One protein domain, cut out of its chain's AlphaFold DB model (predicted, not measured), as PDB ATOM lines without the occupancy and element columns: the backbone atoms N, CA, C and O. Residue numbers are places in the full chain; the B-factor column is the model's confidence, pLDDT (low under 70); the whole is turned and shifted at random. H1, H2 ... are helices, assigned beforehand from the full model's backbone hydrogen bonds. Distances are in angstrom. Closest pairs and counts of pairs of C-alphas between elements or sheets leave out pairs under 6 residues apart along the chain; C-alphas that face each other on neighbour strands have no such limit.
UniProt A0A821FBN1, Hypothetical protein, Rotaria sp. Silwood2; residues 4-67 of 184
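AT A GLANCE: This is residues 4 to 67 of the 184 residues of the protein "Hypothetical protein" of Rotaria sp. Silwood2 (UniProt A0A821FBN1). A loose, small body has H4 in its middle, between H3 and H5, and a thin arm, residues 4 to 20 with H1 and H2, sticks out from it. The 64 printed residues hold five named helices, H1 to H5 in chain order, and no named strand: all helix. The whole is loose, radius of gyration of the C-alphas 15.1 A, and spans 45 by 31 by 12 A.

IN THESE COORDINATES: H1 is residues 4 to 9, from C-alpha 4 at (39.194, 11.478, 17.247). H2 is residues 14 to 17, H3 22 to 29, 10.4 A long, H4 36 to 45, 14.8 A, and H5 56 to 60, ending at (59.128, 34.066, 4.780).

HOW THE PARTS SIT: H1 and H2 touch no helix. H3 and H4 only just touch, with 3 pairs of C-alphas within 8 A, closest Ile 22 and Lys 43, 7.4 A, at a steep tilt of 59 degrees, opposite ways. H4 and H5 are close but not clearly touching, C-alphas of Leu 41 and Ala 59 closest, 7.3 A. Each O i to N i+4 pair is within hydrogen-bond range in H3 and H5, 1 of 2 in H1, 5 of 6 in H4; H2 is too short for one.

THE WHOLE: The printed part has no cut and no long link; no printed residue is under pLDDT 70.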
ATOM      1  N   HIS A   4      39.239  12.272  18.488       92.81
ATOM      2  CA  HIS A   4      39.194  11.478  17.247       92.81
ATOM      3  C   HIS A   4      38.074  10.406  17.229       92.81
ATOM      4  O   HIS A   4      37.390  10.292  16.211       92.81
ATOM      5  N   PRO A   5      37.794   9.665  18.327       93.06
ATOM      6  CA  PRO A   5      36.697   8.695  18.354       93.06
ATOM      7  C   PRO A   5      35.299   9.320  18.229       93.06
ATOM      8  O   PRO A   5      34.379   8.629  17.796       93.06
ATOM      9  N   ARG A   6      35.117  10.595  18.605       93.94
ATOM     10  CA  ARG A   6      33.851  11.326  18.422       93.94
ATOM     11  C   ARG A   6      33.668  11.689  16.947       93.94
ATOM     12  O   ARG A   6      32.654  11.324  16.361       93.94
ATOM     13  N   LEU A   7      34.705  12.259  16.327       89.50
ATOM     14  CA  LEU A   7      34.719  12.619  14.905       89.50
ATOM     15  C   LEU A   7      34.362  11.425  13.994       89.50
ATOM     16  O   LEU A   7      33.579  11.564  13.058       89.50
ATOM     17  N   SER A   8      34.879  10.227  14.292       88.06
ATOM     18  CA  SER A   8      34.535   9.012  13.535       88.06
ATOM     19  C   SER A   8      33.077   8.554  13.714       88.06
ATOM     20  O   SER A   8      32.524   7.942  12.804       88.06
ATOM     21  N   LYS A   9      32.451   8.825  14.870       92.56
ATOM     22  CA  LYS A   9      31.062   8.433  15.178       92.56
ATOM     23  C   LYS A   9      30.029   9.389  14.583       92.56
ATOM     24  O   LYS A   9      28.976   8.939  14.151       92.56
ATOM     25  N   GLU A  10      30.340  10.679  14.521       90.69
ATOM     26  CA  GLU A  10      29.436  11.739  14.041       90.69
ATOM     27  C   GLU A  10      29.288  11.791  12.504       90.69
ATOM     28  O   GLU A  10      28.694  12.713  11.956       90.69
ATOM     29  N   GLY A  11      29.797  10.789  11.779       85.06
ATOM     30  CA  GLY A  11      29.561  10.656  10.338       85.06
ATOM     31  C   GLY A  11      30.435  11.546   9.447       85.06
ATOM     32  O   GLY A  11      30.148  11.667   8.253       85.06
ATOM     33  N   PHE A  12      31.529  12.110   9.977       90.25
ATOM     34  CA  PHE A  12      32.547  12.845   9.213       90.25
ATOM     35  C   PHE A  12      33.345  11.906   8.290       90.25
ATOM     36  O   PHE A  12      34.494  11.545   8.541       90.25
ATOM     37  N   ARG A  13      32.713  11.471   7.198       89.81
ATOM     38  CA  ARG A  13      33.293  10.574   6.193       89.81
ATOM     39  C   ARG A  13      33.923  11.388   5.070       89.81
ATOM     40  O   ARG A  13      33.268  12.256   4.502       89.81
ATOM     41  N   ALA A  14      35.147  11.037   4.671       87.12
ATOM     42  CA  ALA A  14      35.878  11.714   3.589       87.12
ATOM     43  C   ALA A  14      35.076  11.833   2.274       87.12
ATOM     44  O   ALA A  14      35.201  12.828   1.567       87.12
ATOM     45  N   ILE A  15      34.195  10.865   1.991       89.50
ATOM     46  CA  ILE A  15      33.296  10.855   0.824       89.50
ATOM     47  C   ILE A  15      32.423  12.123   0.765       89.50
ATOM     48  O   ILE A  15      32.239  12.678  -0.313       89.50
ATOM     49  N   HIS A  16      31.935  12.626   1.905       91.81
ATOM     50  CA  HIS A  16      31.091  13.830   1.957       91.81
ATOM     51  C   HIS A  16      31.864  15.116   1.607       91.81
ATOM     52  O   HIS A  16      31.255  16.117   1.240       91.81
ATOM     53  N   TYR A  17      33.199  15.081   1.686       92.19
ATOM     54  CA  TYR A  17      34.090  16.221   1.458       92.19
ATOM     55  C   TYR A  17      34.932  16.085   0.180       92.19
ATOM     56  O   TYR A  17      35.799  16.918  -0.070       92.19
ATOM     57  N   GLY A  18      34.673  15.081  -0.669       89.75
ATOM     58  CA  GLY A  18      35.428  14.857  -1.913       89.75
ATOM     59  C   GLY A  18      35.367  16.020  -2.917       89.75
ATOM     60  O   GLY A  18      36.247  16.153  -3.762       89.75
ATOM     61  N   HIS A  19      34.362  16.894  -2.793       89.44
ATOM     62  CA  HIS A  19      34.212  18.132  -3.567       89.44
ATOM     63  C   HIS A  19      34.499  19.402  -2.743       89.44
ATOM     64  O   HIS A  19      34.059  20.486  -3.129       89.44
ATOM     65  N   CYS A  20      35.202  19.286  -1.615       93.50
ATOM     66  CA  CYS A  20      35.574  20.398  -0.746       93.50
ATOM     67  C   CYS A  20      37.099  20.577  -0.743       93.50
ATOM     68  O   CYS A  20      37.815  19.883  -0.028       93.50
ATOM     69  N   SER A  21      37.596  21.537  -1.523       94.31
ATOM     70  CA  SER A  21      39.019  21.890  -1.586       94.31
ATOM     71  C   SER A  21      39.241  23.397  -1.456       94.31
ATOM     72  O   SER A  21      38.365  24.205  -1.787       94.31
ATOM     73  N   ILE A  22      40.442  23.779  -1.012       94.00
ATOM     74  CA  ILE A  22      40.859  25.184  -0.970       94.00
ATOM     75  C   ILE A  22      40.862  25.785  -2.382       94.00
ATOM     76  O   ILE A  22      40.443  26.922  -2.560       94.00
ATOM     77  N   GLU A  23      41.209  25.009  -3.410       92.94
ATOM     78  CA  GLU A  23      41.166  25.421  -4.813       92.94
ATOM     79  C   GLU A  23      39.764  25.831  -5.277       92.94
ATOM     80  O   GLU A  23      39.613  26.833  -5.977       92.94
ATOM     81  N   GLN A  24      38.726  25.076  -4.902       92.94
ATOM     82  CA  GLN A  24      37.340  25.415  -5.239       92.94
ATOM     83  C   GLN A  24      36.861  26.651  -4.471       92.94
ATOM     84  O   GLN A  24      36.204  27.514  -5.054       92.94
ATOM     85  N   TRP A  25      37.221  26.769  -3.189       94.19
ATOM     86  CA  TRP A  25      36.906  27.953  -2.388       94.19
ATOM     87  C   TRP A  25      37.577  29.212  -2.955       94.19
ATOM     88  O   TRP A  25      36.907  30.218  -3.176       94.19
ATOM     89  N   MET A  26      38.865  29.140  -3.305       93.19
ATOM     90  CA  MET A  26      39.593  30.266  -3.892       93.19
ATOM     91  C   MET A  26      39.028  30.694  -5.243       93.19
ATOM     92  O   MET A  26      38.868  31.887  -5.466       93.19
ATOM     93  N   LYS A  27      38.654  29.753  -6.121       91.75
ATOM     94  CA  LYS A  27      37.981  30.076  -7.395       91.75
ATOM     95  C   LYS A  27      36.649  30.806  -7.194       91.75
ATOM     96  O   LYS A  27      36.278  31.623  -8.028       91.75
ATOM     97  N   LYS A  28      35.933  30.517  -6.101       92.81
ATOM     98  CA  LYS A  28      34.668  31.179  -5.748       92.81
ATOM     99  C   LYS A  28      34.881  32.587  -5.176       92.81
ATOM    100  O   LYS A  28      34.096  33.476  -5.481       92.81
ATOM    101  N   VAL A  29      35.903  32.779  -4.339       92.56
ATOM    102  CA  VAL A  29      36.194  34.069  -3.675       92.56
ATOM    103  C   VAL A  29      36.955  35.034  -4.589       92.56
ATOM    104  O   VAL A  29      36.719  36.237  -4.541       92.56
ATOM    105  N   PHE A  30      37.822  34.514  -5.458       91.50
ATOM    106  CA  PHE A  30      38.640  35.279  -6.398       91.50
ATOM    107  C   PHE A  30      38.264  34.914  -7.852       91.50
ATOM    108  O   PHE A  30      39.036  34.241  -8.540       91.50
ATOM    109  N   PRO A  31      37.074  35.326  -8.344       89.06
ATOM    110  CA  PRO A  31      36.581  34.949  -9.675       89.06
ATOM    111  C   PRO A  31      37.453  35.495 -10.816       89.06
ATOM    112  O   PRO A  31      37.568  34.859 -11.860       89.06
ATOM    113  N   ASN A  32      38.137  36.621 -10.589       89.31
ATOM    114  CA  ASN A  32      39.093  37.222 -11.529       89.31
ATOM    115  C   ASN A  32      40.469  36.522 -11.520       89.31
ATOM    116  O   ASN A  32      41.434  37.027 -12.091       89.31
ATOM    117  N   GLY A  33      40.569  35.367 -10.860       83.94
ATOM    118  CA  GLY A  33      41.814  34.654 -10.636       83.94
ATOM    119  C   GLY A  33      42.590  35.173  -9.428       83.94
ATOM    120  O   GLY A  33      42.239  36.151  -8.771       83.94
ATOM    121  N   HIS A  34      43.665  34.459  -9.124       81.12
ATOM    122  CA  HIS A  34      44.552  34.704  -7.998       81.12
ATOM    123  C   HIS A  34      45.950  34.189  -8.384       81.12
ATOM    124  O   HIS A  34      46.026  33.219  -9.149       81.12
ATOM    125  N   PRO A  35      47.060  34.777  -7.897       79.50
ATOM    126  CA  PRO A  35      48.392  34.277  -8.224       79.50
ATOM    127  C   PRO A  35      48.545  32.809  -7.800       79.50
ATOM    128  O   PRO A  35      48.140  32.421  -6.702       79.50
ATOM    129  N   SER A  36      49.136  31.974  -8.658       79.19
ATOM    130  CA  SER A  36      49.313  30.540  -8.371       79.19
ATOM    131  C   SER A  36      50.115  30.307  -7.086       79.19
ATOM    132  O   SER A  36      49.717  29.528  -6.225       79.19
ATOM    133  N   PHE A  37      51.195  31.069  -6.910       85.00
ATOM    134  CA  PHE A  37      52.132  30.925  -5.795       85.00
ATOM    135  C   PHE A  37      51.507  31.174  -4.416       85.00
ATOM    136  O   PHE A  37      51.873  30.499  -3.457       85.00
ATOM    137  N   SER A  38      50.535  32.082  -4.290       91.12
ATOM    138  CA  SER A  38      49.865  32.311  -3.004       91.12
ATOM    139  C   SER A  38      48.842  31.222  -2.660       91.12
ATOM    140  O   SER A  38      48.642  30.958  -1.478       91.12
ATOM    141  N   LEU A  39      48.256  30.516  -3.640       93.81
ATOM    142  CA  LEU A  39      47.491  29.287  -3.366       93.81
ATOM    143  C   LEU A  39      48.419  28.200  -2.796       93.81
ATOM    144  O   LEU A  39      48.085  27.569  -1.794       93.81
ATOM    145  N   ASP A  40      49.605  28.018  -3.381       94.88
ATOM    146  CA  ASP A  40      50.587  27.024  -2.923       94.88
ATOM    147  C   ASP A  40      51.191  27.359  -1.547       94.88
ATOM    148  O   ASP A  40      51.540  26.463  -0.773       94.88
ATOM    149  N   LEU A  41      51.297  28.645  -1.200       96.00
ATOM    150  CA  LEU A  41      51.628  29.092   0.156       96.00
ATOM    151  C   LEU A  41      50.471  28.848   1.139       96.00
ATOM    152  O   LEU A  41      50.689  28.259   2.199       96.00
ATOM    153  N   MET A  42      49.228  29.196   0.782       96.00
ATOM    154  CA  MET A  42      48.075  28.963   1.663       96.00
ATOM    155  C   MET A  42      47.804  27.480   1.935       96.00
ATOM    156  O   MET A  42      47.483  27.137   3.070       96.00
ATOM    157  N   LYS A  43      48.011  26.581   0.963       96.06
ATOM    158  CA  LYS A  43      47.948  25.120   1.181       96.06
ATOM    159  C   LYS A  43      48.859  24.655   2.322       96.06
ATOM    160  O   LYS A  43      48.464  23.826   3.142       96.06
ATOM    161  N   ARG A  44      50.073  25.207   2.391       97.19
ATOM    162  CA  ARG A  44      51.081  24.876   3.408       97.19
ATOM    163  C   ARG A  44      50.787  25.506   4.772       97.19
ATOM    164  O   ARG A  44      51.005  24.851   5.788       97.19
ATOM    165  N   PHE A  45      50.241  26.725   4.810       97.62
ATOM    166  CA  PHE A  45      49.745  27.327   6.056       97.62
ATOM    167  C   PHE A  45      48.546  26.563   6.632       97.62
ATOM    168  O   PHE A  45      48.515  26.254   7.820       97.62
ATOM    169  N   LEU A  46      47.574  26.215   5.785       97.06
ATOM    170  CA  LEU A  46      46.312  25.579   6.173       97.06
ATOM    171  C   LEU A  46      46.388  24.042   6.171       97.06
ATOM    172  O   LEU A  46      45.374  23.354   6.071       97.06
ATOM    173  N   THR A  47      47.592  23.482   6.309       97.38
ATOM    174  CA  THR A  47      47.781  22.035   6.451       97.38
ATOM    175  C   THR A  47      47.228  21.551   7.800       97.38
ATOM    176  O   THR A  47      47.584  22.067   8.868       97.38
ATOM    177  N   PHE A  48      46.343  20.548   7.741       95.56
ATOM    178  CA  PHE A  48      45.646  19.986   8.904       95.56
ATOM    179  C   PHE A  48      46.588  19.294   9.898       95.56
ATOM    180  O   PHE A  48      46.446  19.489  11.102       95.56
ATOM    181  N   ASP A  49      47.553  18.512   9.406       96.25
ATOM    182  CA  ASP A  49      48.576  17.869  10.238       96.25
ATOM    183  C   ASP A  49      49.588  18.925  10.719       96.25
ATOM    184  O   ASP A  49      50.324  19.472   9.890       96.25
ATOM    185  N   PRO A  50      49.657  19.235  12.028       96.94
ATOM    186  CA  PRO A  50      50.525  20.294  12.533       96.94
ATOM    187  C   PRO A  50      52.011  20.000  12.298       96.94
ATOM    188  O   PRO A  50      52.782  20.938  12.135       96.94
ATOM    189  N   ASN A  51      52.413  18.726  12.203       97.06
ATOM    190  CA  ASN A  51      53.811  18.338  11.973       97.06
ATOM    191  C   ASN A  51      54.244  18.512  10.509       97.06
ATOM    192  O   ASN A  51      55.431  18.454  10.204       97.06
ATOM    193  N   LYS A  52      53.279  18.689   9.596       97.50
ATOM    194  CA  LYS A  52      53.507  18.954   8.165       97.50
ATOM    195  C   LYS A  52      53.228  20.409   7.783       97.50
ATOM    196  O   LYS A  52      53.397  20.775   6.621       97.50
ATOM    197  N   ARG A  53      52.765  21.227   8.730       98.25
ATOM    198  CA  ARG A  53      52.509  22.651   8.520       98.25
ATOM    199  C   ARG A  53      53.834  23.399   8.397       98.25
ATOM    200  O   ARG A  53      54.782  23.119   9.123       98.25
ATOM    201  N   ILE A  54      53.878  24.357   7.479       98.06
ATOM    202  CA  ILE A  54      55.056  25.203   7.253       98.06
ATOM    203  C   ILE A  54      55.395  26.049   8.488       98.06
ATOM    204  O   ILE A  54      54.496  26.548   9.169       98.06
ATOM    205  N   THR A  55      56.687  26.237   8.762       98.31
ATOM    206  CA  THR A  55      57.147  27.162   9.809       98.31
ATOM    207  C   THR A  55      57.111  28.615   9.324       98.31
ATOM    208  O   THR A  55      57.101  28.886   8.121       98.31
ATOM    209  N   ALA A  56      57.123  29.580  10.250       97.81
ATOM    210  CA  ALA A  56      57.169  31.001   9.894       97.81
ATOM    211  C   ALA A  56      58.417  31.356   9.059       97.81
ATOM    212  O   ALA A  56      58.310  32.058   8.058       97.81
ATOM    213  N   GLU A  57      59.581  30.807   9.419       97.88
ATOM    214  CA  GLU A  57      60.837  30.970   8.677       97.88
ATOM    215  C   GLU A  57      60.717  30.453   7.237       97.88
ATOM    216  O   GLU A  57      60.962  31.191   6.281       97.88
ATOM    217  N   GLN A  58      60.253  29.210   7.063       97.38
ATOM    218  CA  GLN A  58      60.033  28.625   5.739       97.38
ATOM    219  C   GLN A  58      59.059  29.469   4.905       97.38
ATOM    220  O   GLN A  58      59.305  29.685   3.719       97.38
ATOM    221  N   ALA A  59      57.986  29.984   5.515       97.31
ATOM    222  CA  ALA A  59      57.013  30.828   4.830       97.31
ATOM    223  C   ALA A  59      57.602  32.170   4.365       97.31
ATOM    224  O   ALA A  59      57.319  32.596   3.247       97.31
ATOM    225  N   LEU A  60      58.456  32.816   5.166       96.62
ATOM    226  CA  LEU A  60      59.128  34.066   4.780       96.62
ATOM    227  C   LEU A  60      60.106  33.873   3.610       96.62
ATOM    228  O   LEU A  60      60.280  34.776   2.796       96.62
ATOM    229  N   THR A  61      60.713  32.689   3.472       96.50
ATOM    230  CA  THR A  61      61.605  32.382   2.336       96.50
ATOM    231  C   THR A  61      60.875  32.075   1.019       96.50
ATOM    232  O   THR A  61      61.532  31.825   0.002       96.50
ATOM    233  N   ASP A  62      59.540  32.083   1.003       96.44
ATOM    234  CA  ASP A  62      58.748  31.558  -0.106       96.44
ATOM    235  C   ASP A  62      58.858  32.350  -1.425       96.44
ATOM    236  O   ASP A  62      59.108  33.555  -1.462       96.44
ATOM    237  N   ALA A  63      58.627  31.656  -2.545       93.94
ATOM    238  CA  ALA A  63      58.607  32.253  -3.877       93.94
ATOM    239  C   ALA A  63      57.487  33.292  -4.072       93.94
ATOM    240  O   ALA A  63      57.628  34.147  -4.946       93.94
ATOM    241  N   PHE A  64      56.404  33.242  -3.286       94.94
ATOM    242  CA  PHE A  64      55.348  34.256  -3.301       94.94
ATOM    243  C   PHE A  64      55.895  35.663  -3.005       94.94
ATOM    244  O   PHE A  64      55.704  36.565  -3.815       94.94
ATOM    245  N   PHE A  65      56.667  35.831  -1.925       95.12
ATOM    246  CA  PHE A  65      57.225  37.129  -1.508       95.12
ATOM    247  C   PHE A  65      58.381  37.636  -2.388       95.12
ATOM    248  O   PHE A  65      58.831  38.767  -2.233       95.12
ATOM    249  N   LYS A  66      58.871  36.809  -3.320       93.25
ATOM    250  CA  LYS A  66      59.970  37.131  -4.251       93.25
ATOM    251  C   LYS A  66      59.479  37.560  -5.638       93.25
ATOM    252  O   LYS A  66      60.291  37.827  -6.522       93.25
ATOM    253  N   LYS A  67      58.163  37.577  -5.862       90.38
ATOM    254  CA  LYS A  67      57.531  37.964  -7.132       90.38
ATOM    255  C   LYS A  67      56.956  39.368  -7.020       90.38
ATOM    256  O   LYS A  67      56.624  39.812  -5.933       90.38
TER     257      LYS A  67